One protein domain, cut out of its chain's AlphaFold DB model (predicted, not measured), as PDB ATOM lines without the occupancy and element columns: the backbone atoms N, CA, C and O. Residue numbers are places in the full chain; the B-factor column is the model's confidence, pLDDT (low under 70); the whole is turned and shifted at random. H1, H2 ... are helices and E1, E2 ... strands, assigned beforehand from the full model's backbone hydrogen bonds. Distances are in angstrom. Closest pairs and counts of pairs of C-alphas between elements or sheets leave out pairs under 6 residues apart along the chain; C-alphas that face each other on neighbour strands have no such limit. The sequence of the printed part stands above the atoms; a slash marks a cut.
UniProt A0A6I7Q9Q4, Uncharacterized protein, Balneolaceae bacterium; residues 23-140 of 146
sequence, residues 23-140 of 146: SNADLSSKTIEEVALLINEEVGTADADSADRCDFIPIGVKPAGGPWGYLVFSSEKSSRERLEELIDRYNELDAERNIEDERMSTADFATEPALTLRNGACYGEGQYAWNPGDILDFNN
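This is residues 23 to 140 of the 146 residues of an uncharacterized protein of Balneolaceae bacterium (UniProt A0A6I7Q9Q4). What is the main picture? Two helices side by side, H2 and the long H3, pack on the hairpin E1 and E2, H3 mainly on E1 and the last residues of H2 on E2, while a second hairpin, E3 and E4, packs at one end of the first. Short H4 packs on H2, and H1 lies farthest from the middle. What makes it up? The printed part has 118 residues, with four named helices and four named strands in the order H1 H2 E1 E2 H3 E3 E4 H4, two antiparallel two-stranded sheets, class mixed. It is compact, with a radius of gyration of the C-alphas of 14.0 A and spans of 42 by 35 by 22 A.

How do the helices stand? H1, residues 23 to 27, is close but not clearly touching H3, residues 80 to 100; their closest C-alphas, of Leu 27 and Arg 89, are 7.4 A apart. H2, residues 32 to 43, and H3 touch at a shallow tilt of 24 degrees, opposite ways, with the C-alphas of Ile 32 and Leu 93 closest at 5.8 A. H2, with residues 36 to 40 alone, touches H4, residues 134 to 138, the C-alphas of Ala 36 and Ile 135 being closest at 6.3 A. How do the strands pair? E1, residues 54 to 59, and E2, residues 69 to 74, form an antiparallel hairpin at 147 degrees, with N 57 and O 71 within hydrogen-bond range at 3.0 A. E3, residues 114 to 118, and E4, residues 121 to 125, form another at 143 degrees, with N 116 and O 123 at 2.8 A. What joins these groups? The closest C-alphas of E1 and H3, of Ile 59 and Ile 87, are 6.3 A apart; those of E2 and H2, of Phe 73 and Val 43, 5.6 A; those of E2 and E4, of Ser 74 and Cys 122, 6.0 A. Are the helix backbones complete? In H1, H2, H3 and H4 every O i to N i+4 pair is within hydrogen-bond range.

Where do the ends lie? H1 begins at C-alpha 23, (-14.206, -12.045, -17.834), and H4 ends at C-alpha 138, (-16.970, -17.190, 6.599). How long are the longer elements? H3 measures 29.8 A, H2 16.4 A, E1 16.1 A and E2 16.6 A from first to last C-alpha.

How large is it? The two farthest C-alphas, of Asp 49 and Glu 102, are 43.0 A apart. Is it continuous and confident? The printed part has no cut; the long link is H3 to E3, and pLDDT is under 70 at residues 23 to 25.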
ATOM      1  N   SER A  23     -13.970 -11.398 -19.140       58.00
ATOM      2  CA  SER A  23     -14.206 -12.045 -17.834       58.00
ATOM      3  C   SER A  23     -14.613 -11.036 -16.748       58.00
ATOM      4  O   SER A  23     -15.547 -11.275 -15.988       58.00
ATOM      5  N   ASN A  24     -14.022  -9.838 -16.790       59.22
ATOM      6  CA  ASN A  24     -14.319  -8.727 -15.884       59.22
ATOM      7  C   ASN A  24     -15.787  -8.257 -15.907       59.22
ATOM      8  O   ASN A  24     -16.324  -7.835 -14.884       59.22
ATOM      9  N   ALA A  25     -16.454  -8.306 -17.067       63.06
ATOM     10  CA  ALA A  25     -17.848  -7.875 -17.169       63.06
ATOM     11  C   ALA A  25     -18.788  -8.851 -16.443       63.06
ATOM     12  O   ALA A  25     -19.751  -8.410 -15.823       63.06
ATOM     13  N   ASP A  26     -18.472 -10.151 -16.476       81.00
ATOM     14  CA  ASP A  26     -19.238 -11.188 -15.778       81.00
ATOM     15  C   ASP A  26     -19.029 -11.136 -14.257       81.00
ATOM     16  O   ASP A  26     -19.968 -11.360 -13.498       81.00
ATOM     17  N   LEU A  27     -17.824 -10.794 -13.790       90.31
ATOM     18  CA  LEU A  27     -17.521 -10.722 -12.357       90.31
ATOM     19  C   LEU A  27     -18.154  -9.499 -11.664       90.31
ATOM     20  O   LEU A  27     -18.618  -9.599 -10.529       90.31
ATOM     21  N   SER A  28     -18.239  -8.359 -12.359       90.25
ATOM     22  CA  SER A  28     -18.760  -7.101 -11.797       90.25
ATOM     23  C   SER A  28     -20.220  -7.158 -11.323       90.25
ATOM     24  O   SER A  28     -20.612  -6.385 -10.454       90.25
ATOM     25  N   SER A  29     -21.035  -8.069 -11.861       93.25
ATOM     26  CA  SER A  29     -22.443  -8.229 -11.475       93.25
ATOM     27  C   SER A  29     -22.684  -9.281 -10.394       93.25
ATOM     28  O   SER A  29     -23.828  -9.433  -9.971       93.25
ATOM     29  N   LYS A  30     -21.651 -10.026  -9.975       96.19
ATOM     30  CA  LYS A  30     -21.799 -11.125  -9.013       96.19
ATOM     31  C   LYS A  30     -21.949 -10.617  -7.582       96.19
ATOM     32  O   LYS A  30     -21.357  -9.593  -7.226       96.19
ATOM     33  N   THR A  31     -22.714 -11.350  -6.774       96.94
ATOM     34  CA  THR A  31     -22.806 -11.126  -5.323       96.94
ATOM     35  C   THR A  31     -21.566 -11.649  -4.604       96.94
ATOM     36  O   THR A  31     -20.763 -12.395  -5.169       96.94
ATOM     37  N   ILE A  32     -21.402 -11.284  -3.331       97.06
ATOM     38  CA  ILE A  32     -20.254 -11.732  -2.537       97.06
ATOM     39  C   ILE A  32     -20.246 -13.251  -2.341       97.06
ATOM     40  O   ILE A  32     -19.181 -13.866  -2.355       97.06
ATOM     41  N   GLU A  33     -21.421 -13.872  -2.229       97.19
ATOM     42  CA  GLU A  33     -21.572 -15.321  -2.108       97.19
ATOM     43  C   GLU A  33     -21.193 -16.041  -3.405       97.19
ATOM     44  O   GLU A  33     -20.488 -17.048  -3.371       97.19
ATOM     45  N   GLU A  34     -21.605 -15.509  -4.558       97.00
ATOM     46  CA  GLU A  34     -21.233 -16.062  -5.865       97.00
ATOM     47  C   GLU A  34     -19.719 -15.976  -6.098       97.00
ATOM     48  O   GLU A  34     -19.106 -16.927  -6.582       97.00
ATOM     49  N   VAL A  35     -19.090 -14.862  -5.713       98.12
ATOM     50  CA  VAL A  35     -17.631 -14.708  -5.796       98.12
ATOM     51  C   VAL A  35     -16.924 -15.656  -4.823       98.12
ATOM     52  O   VAL A  35     -15.939 -16.287  -5.205       98.12
ATOM     53  N   ALA A  36     -17.438 -15.825  -3.599       98.38
ATOM     54  CA  ALA A  36     -16.891 -16.774  -2.628       98.38
ATOM     55  C   ALA A  36     -16.926 -18.223  -3.143       98.38
ATOM     56  O   ALA A  36     -15.958 -18.963  -2.960       98.38
ATOM     57  N   LEU A  37     -18.007 -18.617  -3.826       97.75
ATOM     58  CA  LEU A  37     -18.119 -19.924  -4.479       97.75
ATOM     59  C   LEU A  37     -17.071 -20.104  -5.582       97.75
ATOM     60  O   LEU A  37     -16.424 -21.147  -5.629       97.75
ATOM     61  N   LEU A  38     -16.856 -19.087  -6.420       97.69
ATOM     62  CA  LEU A  38     -15.838 -19.128  -7.477       97.69
ATOM     63  C   LEU A  38     -14.414 -19.216  -6.916       97.69
ATOM     64  O   LEU A  38     -13.594 -19.957  -7.450       97.69
ATOM     65  N   ILE A  39     -14.116 -18.495  -5.831       98.50
ATOM     66  CA  ILE A  39     -12.824 -18.612  -5.137       98.50
ATOM     67  C   ILE A  39     -12.653 -20.030  -4.592       98.50
ATOM     68  O   ILE A  39     -11.601 -20.637  -4.778       98.50
ATOM     69  N   ASN A  40     -13.681 -20.576  -3.940       98.31
ATOM     70  CA  ASN A  40     -13.627 -21.936  -3.415       98.31
ATOM     71  C   ASN A  40     -13.430 -22.977  -4.530       98.31
ATOM     72  O   ASN A  40     -12.678 -23.927  -4.342       98.31
ATOM     73  N   GLU A  41     -14.074 -22.801  -5.686       97.88
ATOM     74  CA  GLU A  41     -13.880 -23.659  -6.861       97.88
ATOM     75  C   GLU A  41     -12.444 -23.578  -7.399       97.88
ATOM     76  O   GLU A  41     -11.827 -24.615  -7.639       97.88
ATOM     77  N   GLU A  42     -11.884 -22.371  -7.525       98.06
ATOM     78  CA  GLU A  42     -10.508 -22.153  -7.993       98.06
ATOM     79  C   GLU A  42      -9.463 -22.743  -7.025       98.06
ATOM     80  O   GLU A  42      -8.428 -23.256  -7.458       98.06
ATOM     81  N   VAL A  43      -9.723 -22.717  -5.712       98.31
ATOM     82  CA  VAL A  43      -8.871 -23.364  -4.695       98.31
ATOM     83  C   VAL A  43      -9.042 -24.888  -4.693       98.31
ATOM     84  O   VAL A  43      -8.069 -25.630  -4.521       98.31
ATOM     85  N   GLY A  44     -10.273 -25.371  -4.872       97.38
ATOM     86  CA  GLY A  44     -10.616 -26.786  -4.770       97.38
ATOM     87  C   GLY A  44     -10.220 -27.367  -3.410       97.38
ATOM     88  O   GLY A  44     -10.481 -26.780  -2.365       97.38
ATOM     89  N   THR A  45      -9.566 -28.530  -3.413       97.44
ATOM     90  CA  THR A  45      -9.010 -29.167  -2.203       97.44
ATOM     91  C   THR A  45      -7.577 -28.723  -1.886       97.44
ATOM     92  O   THR A  45      -7.014 -29.170  -0.889       97.44
ATOM     93  N   ALA A  46      -6.985 -27.855  -2.716       97.88
ATOM     94  CA  ALA A  46      -5.581 -27.448  -2.662       97.88
ATOM     95  C   ALA A  46      -4.579 -28.621  -2.629       97.88
ATOM     96  O   ALA A  46      -3.554 -28.551  -1.946       97.88
ATOM     97  N   ASP A  47      -4.855 -29.691  -3.380       98.44
ATOM     98  CA  ASP A  47      -3.933 -30.822  -3.522       98.44
ATOM     99  C   ASP A  47      -2.577 -30.366  -4.087       98.44
ATOM    100  O   ASP A  47      -2.517 -29.571  -5.033       98.44
ATOM    101  N   ALA A  48      -1.486 -30.892  -3.537       98.12
ATOM    102  CA  ALA A  48      -0.126 -30.576  -3.959       98.12
ATOM    103  C   ALA A  48       0.836 -31.741  -3.699       98.12
ATOM    104  O   ALA A  48       0.722 -32.454  -2.697       98.12
ATOM    105  N   ASP A  49       1.839 -31.887  -4.563       97.25
ATOM    106  CA  ASP A  49       2.860 -32.931  -4.411       97.25
ATOM    107  C   ASP A  49       3.909 -32.595  -3.328       97.25
ATOM    108  O   ASP A  49       4.547 -33.489  -2.761       97.25
ATOM    109  N   SER A  50       4.102 -31.309  -3.016       97.31
ATOM    110  CA  SER A  50       5.108 -30.838  -2.058       97.31
ATOM    111  C   SER A  50       4.773 -29.465  -1.462       97.31
ATOM    112  O   SER A  50       4.004 -28.689  -2.018       97.31
ATOM    113  N   ALA A  51       5.355 -29.145  -0.301       96.81
ATOM    114  CA  ALA A  51       5.041 -27.908   0.424       96.81
ATOM    115  C   ALA A  51       5.502 -26.620  -0.292       96.81
ATOM    116  O   ALA A  51       4.939 -25.561  -0.045       96.81
ATOM    117  N   ASP A  52       6.491 -26.687  -1.189       97.62
ATOM    118  CA  ASP A  52       6.947 -25.556  -2.019       97.62
ATOM    119  C   ASP A  52       5.954 -25.170  -3.127       97.62
ATOM    120  O   ASP A  52       6.152 -24.175  -3.821       97.62
ATOM    121  N   ARG A  53       4.890 -25.957  -3.291       98.31
ATOM    122  CA  ARG A  53       3.751 -25.678  -4.173       98.31
ATOM    123  C   ARG A  53       2.592 -25.019  -3.449       98.31
ATOM    124  O   ARG A  53       1.606 -24.657  -4.083       98.31
ATOM    125  N   CYS A  54       2.692 -24.896  -2.134       98.56
ATOM    126  CA  CYS A  54       1.704 -24.205  -1.340       98.56
ATOM    127  C   CYS A  54       2.018 -22.723  -1.319       98.56
ATOM    128  O   CYS A  54       3.171 -22.318  -1.168       98.56
ATOM    129  N   ASP A  55       0.969 -21.928  -1.427       98.69
ATOM    130  CA  ASP A  55       1.071 -20.483  -1.413       98.69
ATOM    131  C   ASP A  55      -0.155 -19.883  -0.713       98.69
ATOM    132  O   ASP A  55      -1.110 -20.592  -0.369       98.69
ATOM    133  N   PHE A  56      -0.116 -18.582  -0.450       98.69
ATOM    134  CA  PHE A  56      -1.241 -17.860   0.122       98.69
ATOM    135  C   PHE A  56      -1.445 -16.478  -0.505       98.69
ATOM    136  O   PHE A  56      -0.566 -15.910  -1.162       98.69
ATOM    137  N   ILE A  57      -2.633 -15.916  -0.296       98.75
ATOM    138  CA  ILE A  57      -3.008 -14.576  -0.758       98.75
ATOM    139  C   ILE A  57      -3.932 -13.899   0.272       98.75
ATOM    140  O   ILE A  57      -4.850 -14.552   0.769       98.75
ATOM    141  N   PRO A  58      -3.693 -12.631   0.672       98.56
ATOM    142  CA  PRO A  58      -4.563 -11.938   1.624       98.56
ATOM    143  C   PRO A  58      -5.988 -11.801   1.083       98.56
ATOM    144  O   PRO A  58      -6.175 -11.527  -0.099       98.56
ATOM    145  N   ILE A  59      -6.985 -11.957   1.952       98.69
ATOM    146  CA  ILE A  59      -8.397 -11.957   1.562       98.69
ATOM    147  C   ILE A  59      -9.295 -11.293   2.614       98.69
ATOM    148  O   ILE A  59      -9.061 -11.386   3.826       98.69
ATOM    149  N   GLY A  60     -10.346 -10.637   2.123       98.12
ATOM    150  CA  GLY A  60     -11.349  -9.922   2.895       98.12
ATOM    151  C   GLY A  60     -10.891  -8.532   3.331       98.12
ATOM    152  O   GLY A  60      -9.716  -8.182   3.221       98.12
ATOM    153  N   VAL A  61     -11.818  -7.734   3.862       97.56
ATOM    154  CA  VAL A  61     -11.540  -6.396   4.396       97.56
ATOM    155  C   VAL A  61     -12.143  -6.281   5.787       97.56
ATOM    156  O   VAL A  61     -13.358  -6.303   5.961       97.56
ATOM    157  N   LYS A  62     -11.301  -6.106   6.807       96.56
ATOM    158  CA  LYS A  62     -11.766  -5.784   8.159       96.56
ATOM    159  C   LYS A  62     -12.277  -4.337   8.225       96.56
ATOM    160  O   LYS A  62     -11.586  -3.445   7.730       96.56
ATOM    161  N   PRO A  63     -13.371  -4.052   8.956       96.75
ATOM    162  CA  PRO A  63     -13.774  -2.687   9.306       96.75
ATOM    163  C   PRO A  63     -12.655  -1.844   9.941       96.75
ATOM    164  O   PRO A  63     -12.522  -0.662   9.643       96.75
ATOM    165  N   ALA A  64     -11.816  -2.447  10.794       94.25
ATOM    166  CA  ALA A  64     -10.659  -1.775  11.400       94.25
ATOM    167  C   ALA A  64      -9.424  -1.674  10.472       94.25
ATOM    168  O   ALA A  64      -8.405  -1.110  10.875       94.25
ATOM    169  N   GLY A  65      -9.512  -2.194   9.244       93.12
ATOM    170  CA  GLY A  65      -8.449  -2.212   8.242       93.12
ATOM    171  C   GLY A  65      -7.650  -3.518   8.190       93.12
ATOM    172  O   GLY A  65      -7.557  -4.265   9.164       93.12
ATOM    173  N   GLY A  66      -7.036  -3.766   7.029       96.12
ATOM    174  CA  GLY A  66      -6.306  -5.002   6.731       96.12
ATOM    175  C   GLY A  66      -7.222  -6.171   6.345       96.12
ATOM    176  O   GLY A  66      -8.447  -6.035   6.391       96.12
ATOM    177  N   PRO A  67      -6.640  -7.314   5.944       98.12
ATOM    178  CA  PRO A  67      -7.417  -8.478   5.556       98.12
ATOM    179  C   PRO A  67      -7.988  -9.224   6.762       98.12
ATOM    180  O   PRO A  67      -7.483  -9.122   7.887       98.12
ATOM    181  N   TRP A  68      -9.029 -10.021   6.520       97.69
ATOM    182  CA  TRP A  68      -9.517 -10.968   7.521       97.69
ATOM    183  C   TRP A  68      -8.543 -12.130   7.719       97.69
ATOM    184  O   TRP A  68      -8.383 -12.605   8.845       97.69
ATOM    185  N   GLY A  69      -7.856 -12.541   6.654       98.31
ATOM    186  CA  GLY A  69      -6.860 -13.599   6.700       98.31
ATOM    187  C   GLY A  69      -6.107 -13.766   5.387       98.31
ATOM    188  O   GLY A  69      -6.028 -12.847   4.573       98.31
ATOM    189  N   TYR A  70      -5.543 -14.954   5.207       98.75
ATOM    190  CA  TYR A  70      -4.780 -15.351   4.032       98.75
ATOM    191  C   TYR A  70      -5.331 -16.673   3.503       98.75
ATOM    192  O   TYR A  70      -5.251 -17.695   4.186       98.75
ATOM    193  N   LEU A  71      -5.882 -16.641   2.292       98.81
ATOM    194  CA  LEU A  71      -6.379 -17.811   1.579       98.81
ATOM    195  C   LEU A  71      -5.204 -18.695   1.169       98.81
ATOM    196  O   LEU A  71      -4.323 -18.242   0.442       98.81
ATOM    197  N   VAL A  72      -5.203 -19.939   1.633       98.75
ATOM    198  CA  VAL A  72      -4.192 -20.953   1.319       98.75
ATOM    199  C   VAL A  72      -4.621 -21.719   0.075       98.75
ATOM    200  O   VAL A  72      -5.754 -22.192  -0.009       98.75
ATOM    201  N   PHE A  73      -3.706 -21.880  -0.876       98.75
ATOM    202  CA  PHE A  73      -3.967 -22.598  -2.119       98.75
ATOM    203  C   PHE A  73      -2.737 -23.376  -2.602       98.75
ATOM    204  O   PHE A  73      -1.628 -23.225  -2.086       98.75
ATOM    205  N   SER A  74      -2.950 -24.231  -3.604       98.62
ATOM    206  CA  SER A  74      -1.889 -24.956  -4.306       98.62
ATOM    207  C   SER A  74      -1.615 -24.291  -5.649       98.62
ATOM    208  O   SER A  74      -2.498 -24.230  -6.505       98.62
ATOM    209  N   SER A  75      -0.379 -23.853  -5.888       98.38
ATOM    210  CA  SER A  75       0.037 -23.301  -7.181       98.38
ATOM    211  C   SER A  75       0.050 -24.343  -8.312       98.38
ATOM    212  O   SER A  75       0.309 -23.997  -9.461       98.38
ATOM    213  N   GLU A  76      -0.159 -25.631  -8.006       97.81
ATOM    214  CA  GLU A  76      -0.300 -26.695  -9.014       97.81
ATOM    215  C   GLU A  76      -1.729 -26.836  -9.538       97.81
ATOM    216  O   GLU A  76      -1.927 -27.350 -10.641       97.81
ATOM    217  N   LYS A  77      -2.723 -26.438  -8.736       97.31
ATOM    218  CA  LYS A  77      -4.149 -26.621  -9.043       97.31
ATOM    219  C   LYS A  77      -4.876 -25.311  -9.291       97.31
ATOM    220  O   LYS A  77      -5.836 -25.315 -10.053       97.31
ATOM    221  N   SER A  78      -4.396 -24.225  -8.697       98.00
ATOM    222  CA  SER A  78      -5.025 -22.911  -8.758       98.00
ATOM    223  C   SER A  78      -4.167 -21.924  -9.541       98.00
ATOM    224  O   SER A  78      -2.934 -21.941  -9.478       98.00
ATOM    225  N   SER A  79      -4.823 -21.012 -10.248       98.00
ATOM    226  CA  SER A  79      -4.198 -19.868 -10.896       98.00
ATOM    227  C   SER A  79      -4.157 -18.679  -9.941       98.00
ATOM    228  O   SER A  79      -5.191 -18.102  -9.603       98.00
ATOM    229  N   ARG A  80      -2.948 -18.256  -9.551       97.88
ATOM    230  CA  ARG A  80      -2.747 -17.044  -8.738       97.88
ATOM    231  C   ARG A  80      -3.390 -15.809  -9.376       97.88
ATOM    232  O   ARG A  80      -4.066 -15.067  -8.680       97.88
ATOM    233  N   GLU A  81      -3.230 -15.626 -10.685       97.75
ATOM    234  CA  GLU A  81      -3.800 -14.480 -11.408       97.75
ATOM    235  C   GLU A  81      -5.335 -14.482 -11.350       97.75
ATOM    236  O   GLU A  81      -5.957 -13.443 -11.140       97.75
ATOM    237  N   ARG A  82      -5.962 -15.662 -11.461       97.06
ATOM    238  CA  ARG A  82      -7.421 -15.770 -11.346       97.06
ATOM    239  C   ARG A  82      -7.900 -15.533  -9.917       97.06
ATOM    240  O   ARG A  82      -8.925 -14.884  -9.724       97.06
ATOM    241  N   LEU A  83      -7.174 -16.057  -8.927       98.44
ATOM    242  CA  LEU A  83      -7.464 -15.811  -7.517       98.44
ATOM    243  C   LEU A  83      -7.356 -14.323  -7.179       98.44
ATOM    244  O   LEU A  83      -8.224 -13.823  -6.477       98.44
ATOM    245  N   GLU A  84      -6.354 -13.616  -7.704       98.38
ATOM    246  CA  GLU A  84      -6.203 -12.165  -7.539       98.38
ATOM    247  C   GLU A  84      -7.432 -11.409  -8.076       98.38
ATOM    248  O   GLU A  84      -8.033 -10.641  -7.330       98.38
ATOM    249  N   GLU A  85      -7.894 -11.707  -9.298       97.31
ATOM    250  CA  GLU A  85      -9.105 -11.089  -9.877       97.31
ATOM    251  C   GLU A  85     -10.360 -11.335  -9.016       97.31
ATOM    252  O   GLU A  85     -11.139 -10.418  -8.739       97.31
ATOM    253  N   LEU A  86     -10.565 -12.579  -8.571       98.38
ATOM    254  CA  LEU A  86     -11.720 -12.946  -7.751       98.38
ATOM    255  C   LEU A  86     -11.665 -12.308  -6.356       98.38
ATOM    256  O   LEU A  86     -12.690 -11.853  -5.846       98.38
ATOM    257  N   ILE A  87     -10.484 -12.269  -5.739       98.50
ATOM    258  CA  ILE A  87     -10.279 -11.706  -4.402       98.50
ATOM    259  C   ILE A  87     -10.424 -10.194  -4.414       98.50
ATOM    260  O   ILE A  87     -11.023  -9.655  -3.488       98.50
ATOM    261  N   ASP A  88      -9.953  -9.508  -5.452       98.12
ATOM    262  CA  ASP A  88     -10.165  -8.069  -5.587       98.12
ATOM    263  C   ASP A  88     -11.663  -7.750  -5.594       98.12
ATOM    264  O   ASP A  88     -12.126  -6.929  -4.798       98.12
ATOM    265  N   ARG A  89     -12.456  -8.493  -6.383       98.06
ATOM    266  CA  ARG A  89     -13.916  -8.339  -6.367       98.06
ATOM    267  C   ARG A  89     -14.524  -8.673  -5.005       98.06
ATOM    268  O   ARG A  89     -15.413  -7.961  -4.540       98.06
ATOM    269  N   TYR A  90     -14.078  -9.756  -4.375       98.56
ATOM    270  CA  TYR A  90     -14.557 -10.148  -3.051       98.56
ATOM    271  C   TYR A  90     -14.294  -9.049  -2.014       98.56
ATOM    272  O   TYR A  90     -15.177  -8.720  -1.230       98.56
ATOM    273  N   ASN A  91     -13.106  -8.445  -2.041       98.44
ATOM    274  CA  ASN A  91     -12.693  -7.396  -1.114       98.44
ATOM    275  C   ASN A  91     -13.502  -6.106  -1.299       98.44
ATOM    276  O   ASN A  91     -13.851  -5.468  -0.305       98.44
ATOM    277  N   GLU A  92     -13.823  -5.732  -2.541       98.06
ATOM    278  CA  GLU A  92     -14.735  -4.618  -2.830       98.06
ATOM    279  C   GLU A  92     -16.107  -4.848  -2.185       98.06
ATOM    280  O   GLU A  92     -16.587  -4.015  -1.417       98.06
ATOM    281  N   LEU A  93     -16.703  -6.014  -2.444       98.12
ATOM    282  CA  LEU A  93     -18.019  -6.376  -1.922       98.12
ATOM    283  C   LEU A  93     -18.021  -6.520  -0.393       98.12
ATOM    284  O   LEU A  93     -18.995  -6.160   0.263       98.12
ATOM    285  N   ASP A  94     -16.940  -7.033   0.199       98.12
ATOM    286  CA  ASP A  94     -16.820  -7.174   1.653       98.12
ATOM    287  C   ASP A  94     -16.731  -5.800   2.329       98.12
ATOM    288  O   ASP A  94     -17.348  -5.567   3.370       98.12
ATOM    289  N   ALA A  95     -16.030  -4.848   1.704       97.88
ATOM    290  CA  ALA A  95     -15.992  -3.463   2.159       97.88
ATOM    291  C   ALA A  95     -17.369  -2.781   2.075       97.88
ATOM    292  O   ALA A  95     -17.753  -2.091   3.020       97.88
ATOM    293  N   GLU A  96     -18.121  -2.992   0.992       97.69
ATOM    294  CA  GLU A  96     -19.502  -2.504   0.853       97.69
ATOM    295  C   GLU A  96     -20.407  -3.098   1.941       97.69
ATOM    296  O   GLU A  96     -21.026  -2.354   2.706       97.69
ATOM    297  N   ARG A  97     -20.386  -4.426   2.102       96.44
ATOM    298  CA  ARG A  97     -21.141  -5.151   3.135       96.44
ATOM    299  C   ARG A  97     -20.826  -4.655   4.545       96.44
ATOM    300  O   ARG A  97     -21.726  -4.515   5.366       96.44
ATOM    301  N   ASN A  98     -19.560  -4.365   4.848       96.44
ATOM    302  CA  ASN A  98     -19.176  -3.805   6.145       96.44
ATOM    303  C   ASN A  98     -19.865  -2.467   6.440       96.44
ATOM    304  O   ASN A  98     -20.221  -2.211   7.591       96.44
ATOM    305  N   ILE A  99     -20.026  -1.617   5.421       96.50
ATOM    306  CA  ILE A  99     -20.686  -0.314   5.546       96.50
ATOM    307  C   ILE A  99     -22.195  -0.502   5.703       96.50
ATOM    308  O   ILE A  99     -22.788   0.111   6.588       96.50
ATOM    309  N   GLU A 100     -22.807  -1.341   4.865       96.62
ATOM    310  CA  GLU A 100     -24.256  -1.580   4.862       96.62
ATOM    311  C   GLU A 100     -24.757  -2.204   6.169       96.62
ATOM    312  O   GLU A 100     -25.778  -1.777   6.708       96.62
ATOM    313  N   ASP A 101     -24.007  -3.167   6.701       95.50
ATOM    314  CA  ASP A 101     -24.366  -3.912   7.909       95.50
ATOM    315  C   ASP A 101     -23.810  -3.276   9.202       95.50
ATOM    316  O   ASP A 101     -23.939  -3.863  10.278       95.50
ATOM    317  N   GLU A 102     -23.146  -2.115   9.114       96.12
ATOM    318  CA  GLU A 102     -22.468  -1.445  10.238       96.12
ATOM    319  C   GLU A 102     -21.518  -2.389  11.017       96.12
ATOM    320  O   GLU A 102     -21.459  -2.393  12.254       96.12
ATOM    321  N   ARG A 103     -20.768  -3.235  10.293       93.56
ATOM    322  CA  ARG A 103     -19.912  -4.270  10.899       93.56
ATOM    323  C   ARG A 103     -18.729  -3.645  11.625       93.56
ATOM    324  O   ARG A 103     -18.125  -2.670  11.188       93.56
ATOM    325  N   MET A 104     -18.340  -4.292  12.718       92.75
ATOM    326  CA  MET A 104     -17.184  -3.924  13.530       92.75
ATOM    327  C   MET A 104     -16.222  -5.105  13.638       92.75
ATOM    328  O   MET A 104     -16.642  -6.263  13.650       92.75
ATOM    329  N   SER A 105     -14.930  -4.816  13.777       93.88
ATOM    330  CA  SER A 105     -13.896  -5.817  14.046       93.88
ATOM    331  C   SER A 105     -12.969  -5.370  15.167       93.88
ATOM    332  O   SER A 105     -12.914  -4.198  15.544       93.88
ATOM    333  N   THR A 106     -12.189  -6.310  15.686       92.69
ATOM    334  CA  THR A 106     -10.995  -5.999  16.468       92.69
ATOM    335  C   THR A 106      -9.926  -5.346  15.581       92.69
ATOM    336  O   THR A 106      -9.937  -5.502  14.359       92.69
ATOM    337  N   ALA A 107      -9.017  -4.582  16.197       92.25
ATOM    338  CA  ALA A 107      -7.905  -3.896  15.522       92.25
ATOM    339  C   ALA A 107      -6.610  -4.735  15.522       92.25
ATOM    340  O   ALA A 107      -5.502  -4.215  15.644       92.25
ATOM    341  N   ASP A 108      -6.764  -6.055  15.478       94.00
ATOM    342  CA  ASP A 108      -5.683  -7.026  15.394       94.00
ATOM    343  C   ASP A 108      -5.232  -7.212  13.938       94.00
ATOM    344  O   ASP A 108      -6.045  -7.270  13.011       94.00
ATOM    345  N   PHE A 109      -3.922  -7.351  13.746       94.06
ATOM    346  CA  PHE A 109      -3.335  -7.598  12.433       94.06
ATOM    347  C   PHE A 109      -3.350  -9.091  12.112       94.06
ATOM    348  O   PHE A 109      -2.837  -9.895  12.893       94.06
ATOM    349  N   ALA A 110      -3.894  -9.447  10.947       96.31
ATOM    350  CA  ALA A 110      -3.756 -10.791  10.408       96.31
ATOM    351  C   ALA A 110      -2.278 -11.066  10.090       96.31
ATOM    352  O   ALA A 110      -1.618 -10.264   9.430       96.31
ATOM    353  N   THR A 111      -1.755 -12.187  10.575       97.12
ATOM    354  CA  THR A 111      -0.376 -12.618  10.317       97.12
ATOM    355  C   THR A 111      -0.342 -13.678   9.231       97.12
ATOM    356  O   THR A 111      -1.170 -14.590   9.248       97.12
ATOM    357  N   GLU A 112       0.652 -13.594   8.349       98.00
ATOM    358  CA  GLU A 112       0.904 -14.606   7.323       98.00
ATOM    359  C   GLU A 112       1.063 -16.004   7.948       98.00
ATOM    360  O   GLU A 112       1.759 -16.148   8.963       98.00
ATOM    361  N   PRO A 113       0.415 -17.035   7.382       98.00
ATOM    362  CA  PRO A 113       0.467 -18.379   7.928       98.00
ATOM    363  C   PRO A 113       1.761 -19.097   7.535       98.00
ATOM    364  O   PRO A 113       2.303 -18.914   6.445       98.00
ATOM    365  N   ALA A 114       2.228 -19.995   8.401       98.06
ATOM    366  CA  ALA A 114       3.240 -20.966   8.000       98.06
ATOM    367  C   ALA A 114       2.579 -22.046   7.135       98.06
ATOM    368  O   ALA A 114       1.581 -22.637   7.550       98.06
ATOM    369  N   LEU A 115       3.134 -22.316   5.953       98.44
ATOM    370  CA  LEU A 115       2.591 -23.307   5.028       98.44
ATOM    371  C   LEU A 115       3.220 -24.681   5.239       98.44
ATOM    372  O   LEU A 115       4.433 -24.825   5.397       98.44
ATOM    373  N   THR A 116       2.375 -25.705   5.217       98.06
ATOM    374  CA  THR A 116       2.760 -27.109   5.323       98.06
ATOM    375  C   THR A 116       1.968 -27.945   4.325       98.06
ATOM    376  O   THR A 116       0.912 -27.531   3.848       98.06
ATOM    377  N   LEU A 117       2.470 -29.142   4.021       97.94
ATOM    378  CA  LEU A 117       1.704 -30.147   3.294       97.94
ATOM    379  C   LEU A 117       1.112 -31.138   4.298       97.94
ATOM    380  O   LEU A 117       1.854 -31.825   5.007       97.94
ATOM    381  N   ARG A 118      -0.218 -31.234   4.359       97.75
ATOM    382  CA  ARG A 118      -0.935 -32.175   5.225       97.75
ATOM    383  C   ARG A 118      -1.828 -33.066   4.377       97.75
ATOM    384  O   ARG A 118      -2.699 -32.586   3.668       97.75
ATOM    385  N   ASN A 119      -1.616 -34.378   4.467       96.25
ATOM    386  CA  ASN A 119      -2.395 -35.385   3.732       96.25
ATOM    387  C   ASN A 119      -2.457 -35.149   2.207       96.25
ATOM    388  O   ASN A 119      -3.458 -35.479   1.583       96.25
ATOM    389  N   GLY A 120      -1.392 -34.597   1.613       97.62
ATOM    390  CA  GLY A 120      -1.333 -34.309   0.175       97.62
ATOM    391  C   GLY A 120      -2.009 -33.003  -0.251       97.62
ATOM    392  O   GLY A 120      -2.129 -32.767  -1.445       97.62
ATOM    393  N   ALA A 121      -2.422 -32.155   0.695       98.31
ATOM    394  CA  ALA A 121      -2.997 -30.844   0.420       98.31
ATOM    395  C   ALA A 121      -2.274 -29.734   1.188       98.31
ATOM    396  O   ALA A 121      -1.688 -29.955   2.258       98.31
ATOM    397  N   CYS A 122      -2.309 -28.532   0.625       98.56
ATOM    398  CA  CYS A 122      -1.756 -27.341   1.242       98.56
ATOM    399  C   CYS A 122      -2.554 -26.934   2.474       98.56
ATOM    400  O   CYS A 122      -3.782 -26.900   2.465       98.56
ATOM    401  N   TYR A 123      -1.827 -26.620   3.542       98.56
ATOM    402  CA  TYR A 123      -2.407 -26.239   4.816       98.56
ATOM    403  C   TYR A 123      -1.613 -25.102   5.455       98.56
ATOM    404  O   TYR A 123      -0.393 -25.201   5.614       98.56
ATOM    405  N   GLY A 124      -2.307 -24.041   5.853       98.44
ATOM    406  CA  GLY A 124      -1.747 -22.935   6.617       98.44
ATOM    407  C   GLY A 124      -1.994 -23.098   8.112       98.44
ATOM    408  O   GLY A 124      -3.110 -23.376   8.551       98.44
ATOM    409  N   GLU A 125      -0.946 -22.897   8.905       97.75
ATOM    410  CA  GLU A 125      -1.029 -22.857  10.363       97.75
ATOM    411  C   GLU A 125      -1.407 -21.461  10.868       97.75
ATOM    412  O   GLU A 125      -0.893 -20.447  10.390       97.75
ATOM    413  N   GLY A 126      -2.203 -21.420  11.936       96.50
ATOM    414  CA  GLY A 126      -2.556 -20.188  12.641       96.50
ATOM    415  C   GLY A 126      -3.981 -19.716  12.365       96.50
ATOM    416  O   GLY A 126      -4.659 -20.193  11.466       96.50
ATOM    417  N   GLN A 127      -4.450 -18.772  13.180       95.62
ATOM    418  CA  GLN A 127      -5.860 -18.351  13.201       95.62
ATOM    419  C   GLN A 127      -6.314 -17.555  11.967       95.62
ATOM    420  O   GLN A 127      -7.508 -17.406  11.749       95.62
ATOM    421  N   TYR A 128      -5.370 -17.016  11.190       97.50
ATOM    422  CA  TYR A 128      -5.654 -16.224   9.989       97.50
ATOM    423  C   TYR A 128      -5.442 -17.021   8.698       97.50
ATOM    424  O   TYR A 128      -5.592 -16.462   7.615       97.50
ATOM    425  N   ALA A 129      -5.078 -18.303   8.800       98.38
ATOM    426  CA  ALA A 129      -5.012 -19.192   7.651       98.38
ATOM    427  C   ALA A 129      -6.434 -19.575   7.237       98.38
ATOM    428  O   ALA A 129      -7.135 -20.232   8.002       98.38
ATOM    429  N   TRP A 130      -6.847 -19.164   6.042       98.38
ATOM    430  CA  TRP A 130      -8.095 -19.600   5.429       98.38
ATOM    431  C   TRP A 130      -7.773 -20.790   4.531       98.38
ATOM    432  O   TRP A 130      -7.311 -20.634   3.402       98.38
ATOM    433  N   ASN A 131      -7.936 -21.987   5.079       98.38
ATOM    434  CA  ASN A 131      -7.733 -23.250   4.386       98.38
ATOM    435  C   ASN A 131      -8.919 -23.551   3.444       98.38
ATOM    436  O   ASN A 131      -9.962 -22.896   3.534       98.38
ATOM    437  N   PRO A 132      -8.788 -24.526   2.524       97.19
ATOM    438  CA  PRO A 132      -9.864 -24.886   1.602       97.19
ATOM    439  C   PRO A 132     -11.226 -25.071   2.289       97.19
ATOM    440  O   PRO A 132     -11.365 -25.867   3.219       97.19
ATOM    441  N   GLY A 133     -12.234 -24.338   1.809       96.19
ATOM    442  CA  GLY A 133     -13.587 -24.307   2.372       96.19
ATOM    443  C   GLY A 133     -13.861 -23.181   3.377       96.19
ATOM    444  O   GLY A 133     -15.018 -22.789   3.505       96.19
ATOM    445  N   ASP A 134     -12.845 -22.597   4.020       97.69
ATOM    446  CA  ASP A 134     -13.050 -21.592   5.082       97.69
ATOM    447  C   ASP A 134     -13.736 -20.317   4.560       97.69
ATOM    448  O   ASP A 134     -14.473 -19.656   5.294       97.69
ATOM    449  N   ILE A 135     -13.556 -19.981   3.276       97.56
ATOM    450  CA  ILE A 135     -14.264 -18.855   2.653       97.56
ATOM    451  C   ILE A 135     -15.780 -19.085   2.595       97.56
ATOM    452  O   ILE A 135     -16.550 -18.137   2.740       97.56
ATOM    453  N   LEU A 136     -16.234 -20.327   2.419       97.06
ATOM    454  CA  LEU A 136     -17.663 -20.639   2.436       97.06
ATOM    455  C   LEU A 136     -18.213 -20.503   3.853       97.06
ATOM    456  O   LEU A 136     -19.229 -19.838   4.053       97.06
ATOM    457  N   ASP A 137     -17.485 -21.038   4.834       95.69
ATOM    458  CA  ASP A 137     -17.846 -20.943   6.247       95.69
ATOM    459  C   ASP A 137     -17.924 -19.472   6.701       95.69
ATOM    460  O   ASP A 137     -18.893 -19.075   7.350       95.69
ATOM    461  N   PHE A 138     -16.970 -18.625   6.289       94.19
ATOM    462  CA  PHE A 138     -16.970 -17.190   6.599       94.19
ATOM    463  C   PHE A 138     -18.196 -16.454   6.036       94.19
ATOM    464  O   PHE A 138     -18.721 -15.532   6.665       94.19
ATOM    465  N   ASN A 139     -18.679 -16.869   4.863       94.12
ATOM    466  CA  ASN A 139     -19.867 -16.296   4.227       94.12
ATOM    467  C   ASN A 139     -21.165 -17.043   4.591       94.12
ATOM    468  O   ASN A 139     -22.217 -16.712   4.053       94.12
ATOM    469  N   ASN A 140     -21.123 -17.989   5.537       93.19
ATOM    470  CA  ASN A 140     -22.256 -18.825   5.953       93.19
ATOM    471  C   ASN A 140     -22.919 -19.583   4.786       93.19
ATOM    472  O   ASN A 140     -24.144 -19.696   4.725       93.19
TER     473      ASN A 140